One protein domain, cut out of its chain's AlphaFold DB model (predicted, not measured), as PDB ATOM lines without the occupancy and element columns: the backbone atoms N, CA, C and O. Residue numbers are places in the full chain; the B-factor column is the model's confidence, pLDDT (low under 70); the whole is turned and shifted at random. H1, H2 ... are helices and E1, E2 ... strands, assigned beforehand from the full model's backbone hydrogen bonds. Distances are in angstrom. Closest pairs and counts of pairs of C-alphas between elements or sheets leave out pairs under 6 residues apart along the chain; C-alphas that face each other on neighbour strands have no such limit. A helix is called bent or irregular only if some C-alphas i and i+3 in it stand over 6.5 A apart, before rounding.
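This is residues 4 to 171 of the 234 residues of an uncharacterized protein of Rhodospirillaceae bacterium (UniProt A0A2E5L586). A twisted, wholly parallel sheet of five strands is covered on one face by H1 and H2, with H3 beside its edge strand E3. Beyond one end of the strands, the helical hairpin of H6 and H7, with H4 packed on H6, makes the far end of the longest axis; H7 runs back from there and grazes the sheet with residues 154 to 159. The printed part has 168 residues with seven named helices and five named strands, in the order H1 E1 H2 E2 H3 E3 H4 H5 E4 H6 H7 E5; the class is mixed, helices and strands. It is compact, with a radius of gyration of the C-alphas of 16.5 A and spans of 48 by 41 by 30 A.

The sheet's order is E3, residues 79 to 83, E2, 55 to 62, E1, 32 to 38, E4, 114 to 118, and E5, 164 to 171. Pairs within hydrogen-bond range are N 80 and O 58 at 2.8 A, N 59 and O 35 at 2.8 A, N 116 and O 36 at 2.8 A, and N 166 and O 115 at 2.8 A. The sheet is twisted, its C-alphas up to 4.3 A off its best plane. H1, residues 4 to 28, is over E4 and E5 at a height over the sheet of 10.6 A; the closest C-alphas of H1 and E5, Ala 25 and Cys 166, are 5.9 A apart. H2, residues 48 to 54, is over E2 at 8.5 A. H3, residues 67 to 75, is on the same face but over none of the strands; these are two layers, helices on one face of a sheet. H1 and H2 only just touch, with 3 pairs of C-alphas within 8 A. H6, residues 126 to 136, and H7, residues 140 to 159, touch at a steep tilt of 39 degrees, opposite ways, closest at the C-alphas of Leu 129 and Leu 143, 6.0 A. H4, residues 90 to 94, touches H6; H5, residues 105 to 108, touches no helix. Strand-helix-strand units, parallel strands joined through helices, are E1 H2 E2, E2 H3 E3 and E4 H6 H7 E5, and E3 H4 H5 E4 is split by E2 and E1; their crossovers are right-handed. Every O i to N i+4 pair is within hydrogen-bond range in H2, H3, H4 and H7, against 17 of 21 in H1 and 6 of 7 in H6; H5 is too short for one.

H1 begins at C-alpha 4 (341.754, 211.366, 291.209), spans 30.3 A, has a kink of 78 degrees near residue 11 and is irregular, C-alphas 6 and 9 being 7.8 A apart. H7 spans 29.1 A, E2 19.3 A, and E5 21.6 A, ending at C-alpha 171 (344.568, 203.245, 311.182).

The C-alphas farthest apart, Asp 53 and Ser 137, are 48.3 A apart. The printed part has no cut and no long link. Residues 109 to 111 have pLDDT under 70.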
ATOM      1  N   TYR A   4     340.376 210.895 291.055       90.38
ATOM      2  CA  TYR A   4     341.754 211.366 291.209       90.38
ATOM      3  C   TYR A   4     341.928 212.825 290.773       90.38
ATOM      4  O   TYR A   4     342.507 213.612 291.506       90.38
ATOM      5  N   ASN A   5     341.402 213.218 289.607       91.06
ATOM      6  CA  ASN A   5     341.577 214.586 289.116       91.06
ATOM      7  C   ASN A   5     340.886 215.628 290.005       91.06
ATOM      8  O   ASN A   5     341.399 216.737 290.117       91.06
ATOM      9  N   ARG A   6     339.759 215.282 290.641       94.00
ATOM     10  CA  ARG A   6     339.080 216.171 291.595       94.00
ATOM     11  C   ARG A   6     339.862 216.299 292.900       94.00
ATOM     12  O   ARG A   6     340.050 217.404 293.386       94.00
ATOM     13  N   CYS A   7     340.364 215.182 293.423       95.50
ATOM     14  CA  CYS A   7     341.011 215.130 294.734       95.50
ATOM     15  C   CYS A   7     342.541 215.275 294.685       95.50
ATOM     16  O   CYS A   7     343.198 215.195 295.717       95.50
ATOM     17  N   LYS A   8     343.141 215.476 293.504       94.19
ATOM     18  CA  LYS A   8     344.600 215.439 293.291       94.19
ATOM     19  C   LYS A   8     345.373 216.314 294.277       94.19
ATOM     20  O   LYS A   8     346.425 215.906 294.767       94.19
ATOM     21  N   LYS A   9     344.865 217.520 294.545       96.06
ATOM     22  CA  LYS A   9     345.488 218.465 295.477       96.06
ATOM     23  C   LYS A   9     345.454 217.918 296.905       96.06
ATOM     24  O   LYS A   9     346.503 217.837 297.539       96.06
ATOM     25  N   ASP A  10     344.286 217.489 297.371       96.44
ATOM     26  CA  ASP A  10     344.067 216.964 298.724       96.44
ATOM     27  C   ASP A  10     344.781 215.630 298.972       96.44
ATOM     28  O   ASP A  10     345.226 215.347 300.083       96.44
ATOM     29  N   TRP A  11     344.952 214.821 297.926       96.62
ATOM     30  CA  TRP A  11     345.650 213.539 298.005       96.62
ATOM     31  C   TRP A  11     347.172 213.670 297.903       96.62
ATOM     32  O   TRP A  11     347.875 212.723 298.247       96.62
ATOM     33  N   SER A  12     347.706 214.820 297.475       96.62
ATOM     34  CA  SER A  12     349.147 215.001 297.236       96.62
ATOM     35  C   SER A  12     350.025 214.586 298.425       96.62
ATOM     36  O   SER A  12     350.999 213.863 298.227       96.62
ATOM     37  N   ASN A  13     349.646 214.954 299.654       97.25
ATOM     38  CA  ASN A  13     350.365 214.565 300.867       97.25
ATOM     39  C   ASN A  13     350.426 213.038 301.037       97.25
ATOM     40  O   ASN A  13     351.485 212.487 301.326       97.25
ATOM     41  N   HIS A  14     349.311 212.341 300.814       97.62
ATOM     42  CA  HIS A  14     349.264 210.883 300.914       97.62
ATOM     43  C   HIS A  14     350.108 210.207 299.827       97.62
ATOM     44  O   HIS A  14     350.869 209.293 300.131       97.62
ATOM     45  N   LEU A  15     350.044 210.693 298.583       97.38
ATOM     46  CA  LEU A  15     350.832 210.141 297.477       97.38
ATOM     47  C   LEU A  15     352.339 210.328 297.704       97.38
ATOM     48  O   LEU A  15     353.114 209.401 297.482       97.38
ATOM     49  N   ILE A  16     352.759 211.509 298.167       97.94
ATOM     50  CA  ILE A  16     354.171 211.807 298.444       97.94
ATOM     51  C   ILE A  16     354.699 210.918 299.571       97.94
ATOM     52  O   ILE A  16     355.757 210.310 299.412       97.94
ATOM     53  N   ASN A  17     353.971 210.819 300.689       98.62
ATOM     54  CA  ASN A  17     354.411 210.005 301.823       98.62
ATOM     55  C   ASN A  17     354.431 208.514 301.474       98.62
ATOM     56  O   ASN A  17     355.431 207.861 301.755       98.62
ATOM     57  N   SER A  18     353.419 208.003 300.768       98.44
ATOM     58  CA  SER A  18     353.382 206.601 300.329       98.44
ATOM     59  C   SER A  18     354.563 206.259 299.419       98.44
ATOM     60  O   SER A  18     355.312 205.323 299.699       98.44
ATOM     61  N   ARG A  19     354.820 207.080 298.386       98.50
ATOM     62  CA  ARG A  19     355.988 206.909 297.505       98.50
ATOM     63  C   ARG A  19     357.292 206.958 298.292       98.50
ATOM     64  O   ARG A  19     358.164 206.124 298.074       98.50
ATOM     65  N   LYS A  20     357.430 207.908 299.221       98.56
ATOM     66  CA  LYS A  20     358.627 208.047 300.058       98.56
ATOM     67  C   LYS A  20     358.854 206.807 300.924       98.56
ATOM     68  O   LYS A  20     359.969 206.301 300.938       98.56
ATOM     69  N   THR A  21     357.824 206.291 301.594       98.69
ATOM     70  CA  THR A  21     357.918 205.065 302.402       98.69
ATOM     71  C   THR A  21     358.324 203.864 301.544       98.69
ATOM     72  O   THR A  21     359.212 203.114 301.939       98.69
ATOM     73  N   ILE A  22     357.755 203.715 300.342       98.56
ATOM     74  CA  ILE A  22     358.138 202.644 299.404       98.56
ATOM     75  C   ILE A  22     359.600 202.782 298.963       98.56
ATOM     76  O   ILE A  22     360.319 201.788 298.907       98.56
ATOM     77  N   LEU A  23     360.066 203.995 298.666       98.31
ATOM     78  CA  LEU A  23     361.457 204.230 298.266       98.31
ATOM     79  C   LEU A  23     362.443 204.001 299.415       98.31
ATOM     80  O   LEU A  23     363.518 203.451 299.186       98.31
ATOM     81  N   GLU A  24     362.080 204.372 300.643       98.19
ATOM     82  CA  GLU A  24     362.855 204.048 301.847       98.19
ATOM     83  C   GLU A  24     362.946 202.529 302.058       98.19
ATOM     84  O   GLU A  24     364.017 202.020 302.377       98.19
ATOM     85  N   ALA A  25     361.852 201.795 301.832       97.81
ATOM     86  CA  ALA A  25     361.847 200.333 301.878       97.81
ATOM     87  C   ALA A  25     362.739 199.730 300.790       97.81
ATOM     88  O   ALA A  25     363.602 198.900 301.070       97.81
ATOM     89  N   ALA A  26     362.597 200.218 299.555       97.00
ATOM     90  CA  ALA A  26     363.445 199.812 298.449       97.00
ATOM     91  C   ALA A  26     364.918 200.033 298.805       97.00
ATOM     92  O   ALA A  26     365.712 199.135 298.595       97.00
ATOM     93  N   GLN A  27     365.297 201.161 299.419       95.38
ATOM     94  CA  GLN A  27     366.675 201.427 299.863       95.38
ATOM     95  C   GLN A  27     367.251 200.399 300.832       95.38
ATOM     96  O   GLN A  27     368.453 200.147 300.751       95.38
ATOM     97  N   LYS A  28     366.421 199.782 301.673       93.00
ATOM     98  CA  LYS A  28     366.842 198.777 302.654       93.00
ATOM     99  C   LYS A  28     367.014 197.374 302.074       93.00
ATOM    100  O   LYS A  28     367.716 196.568 302.676       93.00
ATOM    101  N   CYS A  29     366.418 197.080 300.917       87.50
ATOM    102  CA  CYS A  29     366.607 195.787 300.267       87.50
ATOM    103  C   CYS A  29     367.902 195.773 299.425       87.50
ATOM    104  O   CYS A  29     368.254 196.801 298.825       87.50
ATOM    105  N   PRO A  30     368.592 194.622 299.298       76.88
ATOM    106  CA  PRO A  30     369.709 194.467 298.361       76.88
ATOM    107  C   PRO A  30     369.310 194.839 296.922       76.88
ATOM    108  O   PRO A  30     370.086 195.465 296.199       76.88
ATOM    109  N   GLY A  31     368.058 194.542 296.552       74.62
ATOM    110  CA  GLY A  31     367.504 194.755 295.219       74.62
ATOM    111  C   GLY A  31     367.987 193.722 294.197       74.62
ATOM    112  O   GLY A  31     368.780 192.837 294.503       74.62
ATOM    113  N   GLY A  32     367.520 193.876 292.955       76.06
ATOM    114  CA  GLY A  32     367.958 193.074 291.810       76.06
ATOM    115  C   GLY A  32     366.904 192.109 291.265       76.06
ATOM    116  O   GLY A  32     366.708 192.074 290.049       76.06
ATOM    117  N   THR A  33     366.167 191.386 292.108       87.69
ATOM    118  CA  THR A  33     365.168 190.407 291.645       87.69
ATOM    119  C   THR A  33     363.812 191.067 291.406       87.69
ATOM    120  O   THR A  33     363.614 191.677 290.353       87.69
ATOM    121  N   SER A  34     362.879 190.990 292.351       92.88
ATOM    122  CA  SER A  34     361.510 191.457 292.167       92.88
ATOM    123  C   SER A  34     361.002 192.322 293.316       92.88
ATOM    124  O   SER A  34     361.315 192.083 294.482       92.88
ATOM    125  N   ALA A  35     360.190 193.319 292.959       96.12
ATOM    126  CA  ALA A  35     359.326 194.040 293.883       96.12
ATOM    127  C   ALA A  35     357.868 193.632 293.646       96.12
ATOM    128  O   ALA A  35     357.379 193.709 292.515       96.12
ATOM    129  N   VAL A  36     357.162 193.225 294.699       96.69
ATOM    130  CA  VAL A  36     355.746 192.838 294.652       96.69
ATOM    131  C   VAL A  36     354.919 193.856 295.430       96.69
ATOM    132  O   VAL A  36     355.206 194.136 296.589       96.69
ATOM    133  N   ILE A  37     353.902 194.433 294.790       97.62
ATOM    134  CA  ILE A  37     353.044 195.470 295.369       97.62
ATOM    135  C   ILE A  37     351.621 194.923 295.454       97.62
ATOM    136  O   ILE A  37     350.949 194.783 294.430       97.62
ATOM    137  N   PHE A  38     351.162 194.633 296.667       97.88
ATOM    138  CA  PHE A  38     349.780 194.282 296.979       97.88
ATOM    139  C   PHE A  38     348.931 195.548 297.107       97.88
ATOM    140  O   PHE A  38     349.305 196.465 297.837       97.88
ATOM    141  N   GLY A  39     347.783 195.589 296.425       94.75
ATOM    142  CA  GLY A  39     346.875 196.739 296.466       94.75
ATOM    143  C   GLY A  39     347.335 197.905 295.592       94.75
ATOM    144  O   GLY A  39     347.157 199.065 295.948       94.75
ATOM    145  N   ALA A  40     347.968 197.618 294.450       84.50
ATOM    146  CA  ALA A  40     348.512 198.651 293.567       84.50
ATOM    147  C   ALA A  40     347.444 199.593 292.967       84.50
ATOM    148  O   ALA A  40     347.778 200.684 292.502       84.50
ATOM    149  N   GLY A  41     346.172 199.179 292.945       81.56
ATOM    150  CA  GLY A  41     345.012 199.987 292.595       81.56
ATOM    151  C   GLY A  41     345.175 200.812 291.317       81.56
ATOM    152  O   GLY A  41     345.379 200.302 290.210       81.56
ATOM    153  N   LEU A  42     345.056 202.135 291.469       82.94
ATOM    154  CA  LEU A  42     345.210 203.090 290.366       82.94
ATOM    155  C   LEU A  42     346.685 203.397 290.029       82.94
ATOM    156  O   LEU A  42     346.944 203.964 288.967       82.94
ATOM    157  N   GLY A  43     347.628 203.033 290.905       87.69
ATOM    158  CA  GLY A  43     349.074 203.165 290.711       87.69
ATOM    159  C   GLY A  43     349.656 204.566 290.931       87.69
ATOM    160  O   GLY A  43     350.796 204.812 290.543       87.69
ATOM    161  N   TYR A  44     348.904 205.510 291.507       90.50
ATOM    162  CA  TYR A  44     349.361 206.903 291.679       90.50
ATOM    163  C   TYR A  44     350.373 207.088 292.820       90.50
ATOM    164  O   TYR A  44     351.208 207.994 292.794       90.50
ATOM    165  N   ASP A  45     350.275 206.236 293.825       93.25
ATOM    166  CA  ASP A  45     351.111 206.110 295.016       93.25
ATOM    167  C   ASP A  45     352.318 205.184 294.804       93.25
ATOM    168  O   ASP A  45     353.241 205.185 295.617       93.25
ATOM    169  N   VAL A  46     352.373 204.460 293.682       96.12
ATOM    170  CA  VAL A  46     353.492 203.575 293.335       96.12
ATOM    171  C   VAL A  46     354.603 204.365 292.622       96.12
ATOM    172  O   VAL A  46     354.369 204.929 291.544       96.12
ATOM    173  N   PRO A  47     355.842 204.399 293.150       96.94
ATOM    174  CA  PRO A  47     356.998 204.988 292.476       96.94
ATOM    175  C   PRO A  47     357.537 204.073 291.372       96.94
ATOM    176  O   PRO A  47     358.631 203.527 291.446       96.94
ATOM    177  N   LEU A  48     356.709 203.856 290.347       95.56
ATOM    178  CA  LEU A  48     356.917 202.816 289.346       95.56
ATOM    179  C   LEU A  48     358.226 202.978 288.558       95.56
ATOM    180  O   LEU A  48     358.874 201.974 288.283       95.56
ATOM    181  N   GLY A  49     358.616 204.203 288.193       95.38
ATOM    182  CA  GLY A  49     359.869 204.440 287.467       95.38
ATOM    183  C   GLY A  49     361.076 204.051 288.314       95.38
ATOM    184  O   GLY A  49     361.886 203.229 287.907       95.38
ATOM    185  N   GLU A  50     361.108 204.549 289.546       97.19
ATOM    186  CA  GLU A  50     362.173 204.298 290.510       97.19
ATOM    187  C   GLU A  50     362.281 202.809 290.891       97.19
ATOM    188  O   GLU A  50     363.380 202.281 291.058       97.19
ATOM    189  N   LEU A  51     361.149 202.100 290.992       96.88
ATOM    190  CA  LEU A  51     361.138 200.650 291.202       96.88
ATOM    191  C   LEU A  51     361.650 199.900 289.964       96.88
ATOM    192  O   LEU A  51     362.458 198.983 290.094       96.88
ATOM    193  N   LEU A  52     361.235 200.294 288.760       95.88
ATOM    194  CA  LEU A  52     361.723 199.684 287.521       95.88
ATOM    195  C   LEU A  52     363.213 199.957 287.279       95.88
ATOM    196  O   LEU A  52     363.849 199.183 286.574       95.88
ATOM    197  N   ASP A  53     363.791 201.009 287.843       95.00
ATOM    198  CA  ASP A  53     365.234 201.249 287.752       95.00
ATOM    199  C   ASP A  53     366.037 200.342 288.700       95.00
ATOM    200  O   ASP A  53     367.195 200.035 288.421       95.00
ATOM    201  N   ARG A  54     365.423 199.862 289.791       94.88
ATOM    202  CA  ARG A  54     366.094 199.053 290.822       94.88
ATOM    203  C   ARG A  54     365.866 197.545 290.707       94.88
ATOM    204  O   ARG A  54     366.743 196.770 291.082       94.88
ATOM    205  N   PHE A  55     364.695 197.119 290.245       95.19
ATOM    206  CA  PHE A  55     364.311 195.706 290.218       95.19
ATOM    207  C   PHE A  55     364.231 195.185 288.781       95.19
ATOM    208  O   PHE A  55     363.792 195.888 287.863       95.19
ATOM    209  N   SER A  56     364.651 193.933 288.567       94.25
ATOM    210  CA  SER A  56     364.506 193.281 287.258       94.25
ATOM    211  C   SER A  56     363.041 192.999 286.915       94.25
ATOM    212  O   SER A  56     362.682 192.988 285.736       94.25
ATOM    213  N   GLU A  57     362.181 192.870 287.931       95.31
ATOM    214  CA  GLU A  57     360.736 192.737 287.782       95.31
ATOM    215  C   GLU A  57     359.961 193.539 288.844       95.31
ATOM    216  O   GLU A  57     360.320 193.573 290.018       95.31
ATOM    217  N   VAL A  58     358.857 194.167 288.437       96.31
ATOM    218  CA  VAL A  58     357.884 194.805 289.330       96.31
ATOM    219  C   VAL A  58     356.521 194.171 289.077       96.31
ATOM    220  O   VAL A  58     356.008 194.228 287.958       96.31
ATOM    221  N   VAL A  59     355.928 193.572 290.106       96.38
ATOM    222  CA  VAL A  59     354.635 192.884 290.038       96.38
ATOM    223  C   VAL A  59     353.597 193.696 290.793       96.38
ATOM    224  O   VAL A  59     353.667 193.825 292.012       96.38
ATOM    225  N   LEU A  60     352.613 194.223 290.072       97.12
ATOM    226  CA  LEU A  60     351.442 194.855 290.666       97.12
ATOM    227  C   LEU A  60     350.354 193.799 290.836       97.12
ATOM    228  O   LEU A  60     349.962 193.148 289.863       97.12
ATOM    229  N   VAL A  61     349.910 193.610 292.073       96.56
ATOM    230  CA  VAL A  61     348.905 192.622 292.454       96.56
ATOM    231  C   VAL A  61     347.660 193.356 292.918       96.56
ATOM    232  O   VAL A  61     347.693 194.114 293.887       96.56
ATOM    233  N   ASP A  62     346.562 193.129 292.208       95.75
ATOM    234  CA  ASP A  62     345.268 193.726 292.517       95.75
ATOM    235  C   ASP A  62     344.140 192.908 291.876       95.75
ATOM    236  O   ASP A  62     344.345 192.234 290.863       95.75
ATOM    237  N   LEU A  63     342.921 193.000 292.400       93.81
ATOM    238  CA  LEU A  63     341.735 192.432 291.757       93.81
ATOM    239  C   LEU A  63     341.396 193.159 290.449       93.81
ATOM    240  O   LEU A  63     340.845 192.543 289.524       93.81
ATOM    241  N   VAL A  64     341.724 194.455 290.354       90.81
ATOM    242  CA  VAL A  64     341.411 195.300 289.199       90.81
ATOM    243  C   VAL A  64     342.586 196.206 288.836       90.81
ATOM    244  O   VAL A  64     342.988 197.082 289.584       90.81
ATOM    245  N   HIS A  65     343.053 196.082 287.591       91.00
ATOM    246  CA  HIS A  65     344.030 197.004 287.012       91.00
ATOM    247  C   HIS A  65     343.390 197.961 286.011       91.00
ATOM    248  O   HIS A  65     342.649 197.537 285.111       91.00
ATOM    249  N   THR A  66     343.750 199.240 286.120       88.69
ATOM    250  CA  THR A  66     343.295 200.299 285.213       88.69
ATOM    251  C   THR A  66     343.841 200.124 283.793       88.69
ATOM    252  O   THR A  66     344.885 199.507 283.570       88.69
ATOM    253  N   VAL A  67     343.154 200.708 282.806       90.06
ATOM    254  CA  VAL A  67     343.620 200.717 281.407       90.06
ATOM    255  C   VAL A  67     345.025 201.331 281.265       90.06
ATOM    256  O   VAL A  67     345.857 200.700 280.614       90.06
ATOM    257  N   PRO A  68     345.358 202.480 281.895       89.44
ATOM    258  CA  PRO A  68     346.721 203.010 281.870       89.44
ATOM    259  C   PRO A  68     347.784 202.027 282.374       89.44
ATOM    260  O   PRO A  68     348.822 201.893 281.731       89.44
ATOM    261  N   MET A  69     347.520 201.293 283.464       90.44
ATOM    262  CA  MET A  69     348.452 200.277 283.976       90.44
ATOM    263  C   MET A  69     348.631 199.121 282.994       90.44
ATOM    264  O   MET A  69     349.760 198.701 282.743       90.44
ATOM    265  N   ARG A  70     347.545 198.651 282.366       92.69
ATOM    266  CA  ARG A  70     347.608 197.608 281.324       92.69
ATOM    267  C   ARG A  70     348.421 198.057 280.112       92.69
ATOM    268  O   ARG A  70     349.209 197.286 279.581       92.69
ATOM    269  N   ILE A  71     348.272 199.308 279.686       92.94
ATOM    270  CA  ILE A  71     349.082 199.862 278.594       92.94
ATOM    271  C   ILE A  71     350.555 199.968 279.016       92.94
ATOM    272  O   ILE A  71     351.440 199.654 278.221       92.94
ATOM    273  N   ALA A  72     350.836 200.393 280.251       91.38
ATOM    274  CA  ALA A  72     352.200 200.487 280.764       91.38
ATOM    275  C   ALA A  72     352.900 199.116 280.799       91.38
ATOM    276  O   ALA A  72     354.053 199.020 280.377       91.38
ATOM    277  N   SER A  73     352.207 198.051 281.216       94.31
ATOM    278  CA  SER A  73     352.779 196.697 281.250       94.31
ATOM    279  C   SER A  73     353.017 196.104 279.859       94.31
ATOM    280  O   SER A  73     353.997 195.395 279.652       94.31
ATOM    281  N   LEU A  74     352.195 196.457 278.864       94.81
ATOM    282  CA  LEU A  74     352.458 196.099 277.464       94.81
ATOM    283  C   LEU A  74     353.726 196.775 276.918       94.81
ATOM    284  O   LEU A  74     354.433 196.190 276.098       94.81
ATOM    285  N   LYS A  75     354.025 197.997 277.373       95.00
ATOM    286  CA  LYS A  75     355.207 198.763 276.946       95.00
ATOM    287  C   LYS A  75     356.489 198.361 277.672       95.00
ATOM    288  O   LYS A  75     357.571 198.588 277.142       95.00
ATOM    289  N   ASN A  76     356.391 197.776 278.865       95.81
ATOM    290  CA  ASN A  76     357.548 197.374 279.653       95.81
ATOM    291  C   ASN A  76     357.373 195.954 280.194       95.81
ATOM    292  O   ASN A  76     356.653 195.730 281.162       95.81
ATOM    293  N   LYS A  77     358.112 194.999 279.616       94.88
ATOM    294  CA  LYS A  77     358.035 193.577 279.987       94.88
ATOM    295  C   LYS A  77     358.425 193.289 281.441       94.88
ATOM    296  O   LYS A  77     358.058 192.217 281.922       94.88
ATOM    297  N   ARG A  78     359.146 194.197 282.111       95.88
ATOM    298  CA  ARG A  78     359.517 194.091 283.535       95.88
ATOM    299  C   ARG A  78     358.367 194.452 284.471       95.88
ATOM    300  O   ARG A  78     358.408 194.093 285.639       95.88
ATOM    301  N   LEU A  79     357.335 195.131 283.970       96.81
ATOM    302  CA  LEU A  79     356.116 195.415 284.715       96.81
ATOM    303  C   LEU A  79     355.093 194.302 284.476       96.81
ATOM    304  O   LEU A  79     354.560 194.157 283.374       96.81
ATOM    305  N   LYS A  80     354.792 193.530 285.515       95.75
ATOM    306  CA  LYS A  80     353.762 192.490 285.499       95.75
ATOM    307  C   LYS A  80     352.527 192.974 286.235       95.75
ATOM    308  O   LYS A  80     352.626 193.568 287.302       95.75
ATOM    309  N   LEU A  81     351.362 192.682 285.668       96.19
ATOM    310  CA  LEU A  81     350.081 192.864 286.340       96.19
ATOM    311  C   LEU A  81     349.522 191.486 286.650       96.19
ATOM    312  O   LEU A  81     349.296 190.697 285.731       96.19
ATOM    313  N   LEU A  82     349.289 191.207 287.923       95.19
ATOM    314  CA  LEU A  82     348.761 189.936 288.383       95.19
ATOM    315  C   LEU A  82     347.399 190.160 289.026       95.19
ATOM    316  O   LEU A  82     347.295 190.743 290.101       95.19
ATOM    317  N   ARG A  83     346.341 189.696 288.353       95.69
ATOM    318  CA  ARG A  83     345.007 189.694 288.948       95.69
ATOM    319  C   ARG A  83     344.925 188.589 289.989       95.69
ATOM    320  O   ARG A  83     344.896 187.421 289.607       95.69
ATOM    321  N   HIS A  84     344.891 188.949 291.264       95.50
ATOM    322  CA  HIS A  84     344.838 187.969 292.341       95.50
ATOM    323  C   HIS A  84     344.236 188.559 293.615       95.50
ATOM    324  O   HIS A  84     344.434 189.736 293.912       95.50
ATOM    325  N   ASP A  85     343.498 187.721 294.336       96.19
ATOM    326  CA  ASP A  85     343.049 187.978 295.697       96.19
ATOM    327  C   ASP A  85     344.178 187.622 296.663       96.19
ATOM    328  O   ASP A  85     344.510 186.452 296.805       96.19
ATOM    329  N   VAL A  86     344.762 188.625 297.318       96.06
ATOM    330  CA  VAL A  86     345.886 188.411 298.243       96.06
ATOM    331  C   VAL A  86     345.492 187.650 299.508       96.06
ATOM    332  O   VAL A  86     346.369 187.113 300.171       96.06
ATOM    333  N   THR A  87     344.197 187.608 299.838       96.88
ATOM    334  CA  THR A  87     343.676 186.848 300.986       96.88
ATOM    335  C   THR A  87     343.449 185.381 300.644       96.88
ATOM    336  O   THR A  87     343.218 184.572 301.537       96.88
ATOM    337  N   GLU A  88     343.444 185.048 299.349       97.19
ATOM    338  CA  GLU A  88     343.064 183.747 298.796       97.19
ATOM    339  C   GLU A  88     341.689 183.231 299.272       97.19
ATOM    340  O   GLU A  88     341.382 182.063 299.072       97.19
ATOM    341  N   SER A  89     340.841 184.077 299.867       97.81
ATOM    342  CA  SER A  89     339.626 183.682 300.596       97.81
ATOM    343  C   SER A  89     338.324 184.075 299.893       97.81
ATOM    344  O   SER A  89     337.256 183.566 300.233       97.81
ATOM    345  N   LEU A  90     338.371 184.945 298.876       96.44
ATOM    346  CA  LEU A  90     337.160 185.443 298.214       96.44
ATOM    347  C   LEU A  90     336.328 184.341 297.539       96.44
ATOM    348  O   LEU A  90     335.103 184.459 297.488       96.44
ATOM    349  N   ASP A  91     336.956 183.271 297.045       96.44
ATOM    350  CA  ASP A  91     336.238 182.141 296.439       96.44
ATOM    351  C   ASP A  91     335.403 181.356 297.469       96.44
ATOM    352  O   ASP A  91     334.326 180.859 297.118       96.44
ATOM    353  N   ASN A  92     335.851 181.279 298.730       97.62
ATOM    354  CA  ASN A  92     335.086 180.672 299.825       97.62
ATOM    355  C   ASN A  92     333.834 181.516 300.092       97.62
ATOM    356  O   ASN A  92     332.708 181.022 299.975       97.62
ATOM    357  N   PHE A  93     334.023 182.824 300.301       97.31
ATOM    358  CA  PHE A  93     332.923 183.754 300.555       97.31
ATOM    359  C   PHE A  93     331.916 183.798 299.408       97.31
ATOM    360  O   PHE A  93     330.709 183.870 299.643       97.31
ATOM    361  N   PHE A  94     332.376 183.702 298.156       96.19
ATOM    362  CA  PHE A  94     331.489 183.661 296.995       96.19
ATOM    363  C   PHE A  94     330.488 182.498 297.076       96.19
ATOM    364  O   PHE A  94     329.321 182.667 296.713       96.19
ATOM    365  N   ARG A  95     330.920 181.351 297.620       96.50
ATOM    366  CA  ARG A  95     330.125 180.128 297.826       96.50
ATOM    367  C   ARG A  95     329.367 180.093 299.161       96.50
ATOM    368  O   ARG A  95     328.685 179.107 299.423       96.50
ATOM    369  N   GLY A  96     329.484 181.136 299.984       94.12
ATOM    370  CA  GLY A  96     328.864 181.203 301.309       94.12
ATOM    371  C   GLY A  96     329.630 180.448 302.394       94.12
ATOM    372  O   GLY A  96     329.108 180.273 303.490       94.12
ATOM    373  N   ASP A  97     330.853 180.004 302.104       96.50
ATOM    374  CA  ASP A  97     331.767 179.481 303.113       96.50
ATOM    375  C   ASP A  97     332.492 180.655 303.782       96.50
ATOM    376  O   ASP A  97     333.115 181.471 303.107       96.50
ATOM    377  N   LEU A  98     332.381 180.745 305.107       96.81
ATOM    378  CA  LEU A  98     332.974 181.817 305.909       96.81
ATOM    379  C   LEU A  98     334.432 181.532 306.297       96.81
ATOM    380  O   LEU A  98     335.041 182.338 306.997       96.81
ATOM    381  N   SER A  99     334.992 180.395 305.878       96.38
ATOM    382  CA  SER A  99     336.383 180.047 306.150       96.38
ATOM    383  C   SER A  99     337.362 180.982 305.430       96.38
ATOM    384  O   SER A  99     337.197 181.320 304.254       96.38
ATOM    385  N   ILE A 100     338.410 181.383 306.150       97.31
ATOM    386  CA  ILE A 100     339.499 182.220 305.643       97.31
ATOM    387  C   ILE A 100     340.715 181.324 305.426       97.31
ATOM    388  O   ILE A 100     341.084 180.537 306.299       97.31
ATOM    389  N   ASN A 101     341.318 181.429 304.249       97.00
ATOM    390  CA  ASN A 101     342.493 180.655 303.875       97.00
ATOM    391  C   ASN A 101     343.771 181.269 304.471       97.00
ATOM    392  O   ASN A 101     343.822 182.467 304.739       97.00
ATOM    393  N   ASP A 102     344.819 180.454 304.643       95.81
ATOM    394  CA  ASP A 102     346.178 180.950 304.906       95.81
ATOM    395  C   ASP A 102     346.859 181.247 303.555       95.81
ATOM    396  O   ASP A 102     347.213 180.303 302.831       95.81
ATOM    397  N   PRO A 103     346.999 182.527 303.157       95.62
ATOM    398  CA  PRO A 103     347.538 182.868 301.852       95.62
ATOM    399  C   PRO A 103     349.014 182.474 301.754       95.62
ATOM    400  O   PRO A 103     349.788 182.619 302.702       95.62
ATOM    401  N   HIS A 104     349.432 181.974 300.590       94.06
ATOM    402  CA  HIS A 104     350.787 181.432 300.426       94.06
ATOM    403  C   HIS A 104     351.399 181.635 299.037       94.06
ATOM    404  O   HIS A 104     352.606 181.430 298.881       94.06
ATOM    405  N   ARG A 105     350.638 182.100 298.036       92.50
ATOM    406  CA  ARG A 105     351.089 182.208 296.636       92.50
ATOM    407  C   ARG A 105     352.467 182.842 296.453       92.50
ATOM    408  O   ARG A 105     353.271 182.352 295.665       92.50
ATOM    409  N   PHE A 106     352.744 183.944 297.146       91.56
ATOM    410  CA  PHE A 106     354.006 184.676 296.990       91.56
ATOM    411  C   PHE A 106     355.127 184.214 297.926       91.56
ATOM    412  O   PHE A 106     356.236 184.720 297.798       91.56
ATOM    413  N   LEU A 107     354.879 183.252 298.821       89.75
ATOM    414  CA  LEU A 107     355.929 182.673 299.669       89.75
ATOM    415  C   LEU A 107     356.710 181.579 298.936       89.75
ATOM    416  O   LEU A 107     357.906 181.426 299.161       89.75
ATOM    417  N   ASN A 108     356.043 180.841 298.044       72.06
ATOM    418  CA  ASN A 108     356.609 179.631 297.443       72.06
ATOM    419  C   ASN A 108     357.355 179.880 296.120       72.06
ATOM    420  O   ASN A 108     358.347 179.212 295.850       72.06
ATOM    421  N   ASP A 109     356.907 180.842 295.301       58.12
ATOM    422  CA  ASP A 109     357.349 180.951 293.898       58.12
ATOM    423  C   ASP A 109     358.269 182.144 293.595       58.12
ATOM    424  O   ASP A 109     358.811 182.244 292.490       58.12
ATOM    425  N   ARG A 110     358.423 183.098 294.522       60.72
ATOM    426  CA  ARG A 110     359.162 184.346 294.272       60.72
ATOM    427  C   ARG A 110     359.829 184.841 295.547       60.72
ATOM    428  O   ARG A 110     359.167 185.435 296.389       60.72
ATOM    429  N   SER A 111     361.147 184.684 295.660       66.50
ATOM    430  CA  SER A 111     361.926 185.479 296.613       66.50
ATOM    431  C   SER A 111     361.871 186.944 296.162       66.50
ATOM    432  O   SER A 111     362.679 187.385 295.347       66.50
ATOM    433  N   ALA A 112     360.844 187.671 296.594       86.62
ATOM    434  CA  ALA A 112     360.748 189.102 296.369       86.62
ATOM    435  C   ALA A 112     361.695 189.810 297.336       86.62
ATOM    436  O   ALA A 112     361.593 189.635 298.550       86.62
ATOM    437  N   ASP A 113     362.602 190.624 296.801       92.44
ATOM    438  CA  ASP A 113     363.500 191.445 297.618       92.44
ATOM    439  C   ASP A 113     362.716 192.529 298.367       92.44
ATOM    440  O   ASP A 113     363.107 192.945 299.459       92.44
ATOM    441  N   LEU A 114     361.609 192.981 297.769       96.19
ATOM    442  CA  LEU A 114     360.694 193.962 298.334       96.19
ATOM    443  C   LEU A 114     359.246 193.492 298.175       96.19
ATOM    444  O   LEU A 114     358.778 193.248 297.063       96.19
ATOM    445  N   VAL A 115     358.512 193.465 299.283       96.75
ATOM    446  CA  VAL A 115     357.058 193.283 299.313       96.75
ATOM    447  C   VAL A 115     356.428 194.538 299.892       96.75
ATOM    448  O   VAL A 115     356.869 195.034 300.923       96.75
ATOM    449  N   VAL A 116     355.407 195.076 299.234       98.06
ATOM    450  CA  VAL A 116     354.681 196.269 299.682       98.06
ATOM    451  C   VAL A 116     353.211 195.918 299.857       98.06
ATOM    452  O   VAL A 116     352.542 195.591 298.883       98.06
ATOM    453  N   SER A 117     352.691 196.047 301.075       98.12
ATOM    454  CA  SER A 117     351.250 196.108 301.327       98.12
ATOM    455  C   SER A 117     350.810 197.568 301.290       98.12
ATOM    456  O   SER A 117     351.077 198.323 302.228       98.12
ATOM    457  N   LEU A 118     350.199 197.984 300.180       97.81
ATOM    458  CA  LEU A 118     349.932 199.387 299.877       97.81
ATOM    459  C   LEU A 118     348.493 199.774 300.221       97.81
ATOM    460  O   LEU A 118     347.571 199.575 299.440       97.81
ATOM    461  N   ASN A 119     348.321 200.324 301.422       95.19
ATOM    462  CA  ASN A 119     347.060 200.835 301.958       95.19
ATOM    463  C   ASN A 119     345.856 199.888 301.808       95.19
ATOM    464  O   ASN A 119     344.738 200.312 301.519       95.19
ATOM    465  N   LEU A 120     346.112 198.589 301.975       94.44
ATOM    466  CA  LEU A 120     345.161 197.532 301.645       94.44
ATOM    467  C   LEU A 120     344.362 197.023 302.854       94.44
ATOM    468  O   LEU A 120     343.232 196.588 302.668       94.44
ATOM    469  N   LEU A 121     344.909 197.094 304.077       95.81
ATOM    470  CA  LEU A 121     344.322 196.457 305.272       95.81
ATOM    471  C   LEU A 121     342.854 196.838 305.510       95.81
ATOM    472  O   LEU A 121     342.015 195.959 305.661       95.81
ATOM    473  N   SER A 122     342.539 198.135 305.476       94.31
ATOM    474  CA  SER A 122     341.179 198.663 305.656       94.31
ATOM    475  C   SER A 122     340.215 198.235 304.539       94.31
ATOM    476  O   SER A 122     338.996 198.226 304.712       94.31
ATOM    477  N   GLN A 123     340.749 197.862 303.374       94.31
ATOM    478  CA  GLN A 123     339.976 197.495 302.191       94.31
ATOM    479  C   GLN A 123     339.707 195.991 302.097       94.31
ATOM    480  O   GLN A 123     338.700 195.624 301.487       94.31
ATOM    481  N   LEU A 124     340.549 195.135 302.700       96.12
ATOM    482  CA  LEU A 124     340.408 193.672 302.628       96.12
ATOM    483  C   LEU A 124     338.991 193.203 303.003       96.12
ATOM    484  O   LEU A 124     338.409 192.445 302.224       96.12
ATOM    485  N   PRO A 125     338.369 193.692 304.098       96.62
ATOM    486  CA  PRO A 125     337.029 193.247 304.475       96.62
ATOM    487  C   PRO A 125     335.911 193.909 303.655       96.62
ATOM    488  O   PRO A 125     334.823 193.355 303.517       96.62
ATOM    489  N   THR A 126     336.149 195.088 303.067       94.31
ATOM    490  CA  THR A 126     335.077 195.982 302.587       94.31
ATOM    491  C   THR A 126     334.143 195.327 301.563       94.31
ATOM    492  O   THR A 126     332.922 195.403 301.690       94.31
ATOM    493  N   LEU A 127     334.694 194.718 300.511       94.50
ATOM    494  CA  LEU A 127     333.895 194.053 299.477       94.50
ATOM    495  C   LEU A 127     333.317 192.699 299.920       94.50
ATOM    496  O   LEU A 127     332.117 192.507 299.702       94.50
ATOM    497  N   PRO A 128     334.096 191.771 300.513       96.06
ATOM    498  CA  PRO A 128     333.551 190.478 300.917       96.06
ATOM    499  C   PRO A 128     332.447 190.606 301.964       96.06
ATOM    500  O   PRO A 128     331.421 189.946 301.830       96.06
ATOM    501  N   LEU A 129     332.583 191.508 302.938       97.19
ATOM    502  CA  LEU A 129     331.597 191.649 304.009       97.19
ATOM    503  C   LEU A 129     330.256 192.138 303.465       97.19
ATOM    504  O   LEU A 129     329.217 191.545 303.738       97.19
ATOM    505  N   ARG A 130     330.288 193.151 302.589       97.06
ATOM    506  CA  ARG A 130     329.091 193.644 301.887       97.06
ATOM    507  C   ARG A 130     328.419 192.564 301.041       97.06
ATOM    508  O   ARG A 130     327.206 192.601 300.854       97.06
ATOM    509  N   TYR A 131     329.196 191.649 300.465       97.50
ATOM    510  CA  TYR A 131     328.656 190.534 299.692       97.50
ATOM    511  C   TYR A 131     327.996 189.495 300.604       97.50
ATOM    512  O   TYR A 131     326.855 189.115 300.352       97.50
ATOM    513  N   LEU A 132     328.675 189.087 301.677       98.12
ATOM    514  CA  LEU A 132     328.172 188.127 302.659       98.12
ATOM    515  C   LEU A 132     326.894 188.620 303.349       98.12
ATOM    516  O   LEU A 132     325.914 187.880 303.417       98.12
ATOM    517  N   GLU A 133     326.864 189.882 303.772       97.69
ATOM    518  CA  GLU A 133     325.675 190.536 304.327       97.69
ATOM    519  C   GLU A 133     324.503 190.476 303.335       97.69
ATOM    520  O   GLU A 133     323.411 190.003 303.647       97.69
ATOM    521  N   LYS A 134     324.737 190.914 302.093       97.75
ATOM    522  CA  LYS A 134     323.677 191.057 301.092       97.75
ATOM    523  C   LYS A 134     323.154 189.721 300.560       97.75
ATOM    524  O   LYS A 134     321.974 189.628 300.234       97.75
ATOM    525  N   VAL A 135     324.030 188.737 300.372       98.12
ATOM    526  CA  VAL A 135     323.704 187.479 299.679       98.12
ATOM    527  C   VAL A 135     323.361 186.363 300.658       98.12
ATOM    528  O   VAL A 135     322.465 185.574 300.368       98.12
ATOM    529  N   TYR A 136     324.032 186.315 301.810       97.69
ATOM    530  CA  TYR A 136     323.876 185.244 302.797       97.69
ATOM    531  C   TYR A 136     323.312 185.723 304.139       97.69
ATOM    532  O   TYR A 136     323.085 184.894 305.014       97.69
ATOM    533  N   SER A 137     323.054 187.028 304.308       97.06
ATOM    534  CA  SER A 137     322.486 187.600 305.541       97.06
ATOM    535  C   SER A 137     323.291 187.257 306.798       97.06
ATOM    536  O   SER A 137     322.725 187.045 307.870       97.06
ATOM    537  N   VAL A 138     324.619 187.199 306.655       97.19
ATOM    538  CA  VAL A 138     325.561 187.024 307.772       97.19
ATOM    539  C   VAL A 138     325.382 188.177 308.764       97.19
ATOM    540  O   VAL A 138     325.226 189.325 308.348       97.19
ATOM    541  N   SER A 139     325.373 187.874 310.065       97.38
ATOM    542  CA  SER A 139     325.141 188.878 311.110       97.38
ATOM    543  C   SER A 139     326.317 189.844 311.260       97.38
ATOM    544  O   SER A 139     327.458 189.488 310.978       97.38
ATOM    545  N   GLU A 140     326.050 191.046 311.772       96.38
ATOM    546  CA  GLU A 140     327.070 192.080 312.000       96.38
ATOM    547  C   GLU A 140     328.232 191.575 312.875       96.38
ATOM    548  O   GLU A 140     329.383 191.693 312.466       96.38
ATOM    549  N   ASP A 141     327.942 190.882 313.982       96.75
ATOM    550  CA  ASP A 141     328.972 190.289 314.854       96.75
ATOM    551  C   ASP A 141     329.878 189.280 314.117       96.75
ATOM    552  O   ASP A 141     331.083 189.204 314.355       96.75
ATOM    553  N   GLN A 142     329.309 188.481 313.203       97.00
ATOM    554  CA  GLN A 142     330.080 187.519 312.407       97.00
ATOM    555  C   GLN A 142     330.914 188.226 311.340       97.00
ATOM    556  O   GLN A 142     332.050 187.833 311.083       97.00
ATOM    557  N   LEU A 143     330.357 189.270 310.727       97.81
ATOM    558  CA  LEU A 143     331.062 190.112 309.773       97.81
ATOM    559  C   LEU A 143     332.268 190.783 310.441       97.81
ATOM    560  O   LEU A 143     333.373 190.693 309.911       97.81
ATOM    561  N   GLU A 144     332.102 191.372 311.622       96.94
ATOM    562  CA  GLU A 144     333.206 191.978 312.374       96.94
ATOM    563  C   GLU A 144     334.333 190.973 312.653       96.94
ATOM    564  O   GLU A 144     335.497 191.264 312.366       96.94
ATOM    565  N   LEU A 145     334.000 189.756 313.099       97.31
ATOM    566  CA  LEU A 145     334.994 188.704 313.327       97.31
ATOM    567  C   LEU A 145     335.752 188.325 312.042       97.31
ATOM    568  O   LEU A 145     336.973 188.185 312.064       97.31
ATOM    569  N   ILE A 146     335.051 188.194 310.911       98.00
ATOM    570  CA  ILE A 146     335.676 187.899 309.610       98.00
ATOM    571  C   ILE A 146     336.602 189.043 309.185       98.00
ATOM    572  O   ILE A 146     337.702 188.791 308.688       98.00
ATOM    573  N   ALA A 147     336.191 190.301 309.377       97.69
ATOM    574  CA  ALA A 147     337.045 191.446 309.080       97.69
ATOM    575  C   ALA A 147     338.337 191.411 309.893       97.69
ATOM    576  O   ALA A 147     339.415 191.617 309.331       97.69
ATOM    577  N   GLN A 148     338.221 191.127 311.191       97.50
ATOM    578  CA  GLN A 148     339.372 191.041 312.073       97.50
ATOM    579  C   GLN A 148     340.324 189.928 311.613       97.50
ATOM    580  O   GLN A 148     341.500 190.172 311.341       97.50
ATOM    581  N   GLN A 149     339.797 188.725 311.391       97.44
ATOM    582  CA  GLN A 149     340.599 187.586 310.949       97.44
ATOM    583  C   GLN A 149     341.293 187.828 309.597       97.44
ATOM    584  O   GLN A 149     342.462 187.481 309.450       97.44
ATOM    585  N   LEU A 150     340.628 188.464 308.621       97.94
ATOM    586  CA  LEU A 150     341.250 188.811 307.332       97.94
ATOM    587  C   LEU A 150     342.458 189.742 307.504       97.94
ATOM    588  O   LEU A 150     343.472 189.577 306.824       97.94
ATOM    589  N   ILE A 151     342.353 190.726 308.400       97.38
ATOM    590  CA  ILE A 151     343.437 191.672 308.679       97.38
ATOM    591  C   ILE A 151     344.581 190.967 309.414       97.38
ATOM    592  O   ILE A 151     345.734 191.119 309.012       97.38
ATOM    593  N   GLU A 152     344.286 190.187 310.457       96.94
ATOM    594  CA  GLU A 152     345.290 189.456 311.240       96.94
ATOM    595  C   GLU A 152     346.063 188.454 310.377       96.94
ATOM    596  O   GLU A 152     347.295 188.486 310.353       96.94
ATOM    597  N   ILE A 153     345.357 187.640 309.587       97.25
ATOM    598  CA  ILE A 153     345.972 186.659 308.686       97.25
ATOM    599  C   ILE A 153     346.844 187.350 307.636       97.25
ATOM    600  O   ILE A 153     347.945 186.881 307.350       97.25
ATOM    601  N   HIS A 154     346.420 188.494 307.084       97.38
ATOM    602  CA  HIS A 154     347.258 189.246 306.144       97.38
ATOM    603  C   HIS A 154     348.503 189.835 306.816       97.38
ATOM    604  O   HIS A 154     349.585 189.834 306.231       97.38
ATOM    605  N   LEU A 155     348.395 190.324 308.051       96.19
ATOM    606  CA  LEU A 155     349.553 190.795 308.813       96.19
ATOM    607  C   LEU A 155     350.544 189.658 309.103       96.19
ATOM    608  O   LEU A 155     351.752 189.847 308.945       96.19
ATOM    609  N   ASP A 156     350.050 188.477 309.464       95.44
ATOM    610  CA  ASP A 156     350.883 187.287 309.649       95.44
ATOM    611  C   ASP A 156     351.497 186.812 308.336       95.44
ATOM    612  O   ASP A 156     352.671 186.440 308.301       95.44
ATOM    613  N   TYR A 157     350.758 186.910 307.233       95.88
ATOM    614  CA  TYR A 157     351.273 186.640 305.898       95.88
ATOM    615  C   TYR A 157     352.464 187.536 305.553       95.88
ATOM    616  O   TYR A 157     353.505 187.046 305.115       95.88
ATOM    617  N   LEU A 158     352.358 188.841 305.825       95.25
ATOM    618  CA  LEU A 158     353.447 189.795 305.609       95.25
ATOM    619  C   LEU A 158     354.703 189.459 306.427       95.25
ATOM    620  O   LEU A 158     355.810 189.634 305.924       95.25
ATOM    621  N   ARG A 159     354.560 188.929 307.648       93.31
ATOM    622  CA  ARG A 159     355.699 188.511 308.488       93.31
ATOM    623  C   ARG A 159     356.427 187.266 307.969       93.31
ATOM    624  O   ARG A 159     357.565 187.029 308.361       93.31
ATOM    625  N   LYS A 160     355.798 186.457 307.108       93.31
ATOM    626  CA  LYS A 160     356.394 185.217 306.568       93.31
ATOM    627  C   LYS A 160     357.396 185.475 305.432       93.31
ATOM    628  O   LYS A 160     358.127 184.560 305.054       93.31
ATOM    629  N   PHE A 161     357.449 186.686 304.874       92.88
ATOM    630  CA  PHE A 161     358.376 187.013 303.787       92.88
ATOM    631  C   PHE A 161     359.811 187.206 304.289       92.88
ATOM    632  O   PHE A 161     360.052 187.823 305.321       92.88
ATOM    633  N   SER A 162     360.780 186.720 303.508       89.44
ATOM    634  CA  SER A 162     362.212 186.861 303.806       89.44
ATOM    635  C   SER A 162     362.830 188.173 303.305       89.44
ATOM    636  O   SER A 162     363.935 188.521 303.716       89.44
ATOM    637  N   GLY A 163     362.169 188.861 302.369       91.56
ATOM    638  CA  GLY A 163     362.607 190.150 301.827       91.56
ATOM    639  C   GLY A 163     362.240 191.332 302.725       91.56
ATOM    640  O   GLY A 163     361.638 191.171 303.786       91.56
ATOM    641  N   THR A 164     362.561 192.551 302.286       95.50
ATOM    642  CA  THR A 164     362.094 193.759 302.978       95.50
ATOM    643  C   THR A 164     360.586 193.902 302.791       95.50
ATOM    644  O   THR A 164     360.091 193.909 301.664       95.50
ATOM    645  N   VAL A 165     359.856 194.064 303.892       96.56
ATOM    646  CA  VAL A 165     358.396 194.207 303.877       96.56
ATOM    647  C   VAL A 165     358.016 195.634 304.243       96.56
ATOM    648  O   VAL A 165     358.271 196.094 305.351       96.56
ATOM    649  N   CYS A 166     357.391 196.339 303.310       98.06
ATOM    650  CA  CYS A 166     356.839 197.673 303.493       98.06
ATOM    651  C   CYS A 166     355.334 197.582 303.755       98.06
ATOM    652  O   CYS A 166     354.609 196.912 303.017       98.06
ATOM    653  N   LEU A 167     354.854 198.303 304.763       98.19
ATOM    654  CA  LEU A 167     353.436 198.402 305.083       98.19
ATOM    655  C   LEU A 167     353.004 199.865 305.096       98.19
ATOM    656  O   LEU A 167     353.566 200.688 305.818       98.19
ATOM    657  N   ILE A 168     351.974 200.176 304.317       98.44
ATOM    658  CA  ILE A 168     351.209 201.416 304.424       98.44
ATOM    659  C   ILE A 168     349.775 201.016 304.756       98.44
ATOM    660  O   ILE A 168     349.228 200.133 304.097       98.44
ATOM    661  N   ALA A 169     349.176 201.623 305.776       97.50
ATOM    662  CA  ALA A 169     347.831 201.272 306.223       97.50
ATOM    663  C   ALA A 169     347.087 202.465 306.829       97.50
ATOM    664  O   ALA A 169     347.675 203.274 307.549       97.50
ATOM    665  N   ASP A 170     345.781 202.537 306.583       97.19
ATOM    666  CA  ASP A 170     344.869 203.381 307.345       97.19
ATOM    667  C   ASP A 170     344.689 202.789 308.752       97.19
ATOM    668  O   ASP A 170     344.441 201.594 308.901       97.19
ATOM    669  N   LEU A 171     344.798 203.622 309.785       96.19
ATOM    670  CA  LEU A 171     344.568 203.245 311.182       96.19
ATOM    671  C   LEU A 171     343.213 203.740 311.689       96.19
ATOM    672  O   LEU A 171     342.516 203.050 312.426       96.19
TER     673      LEU A 171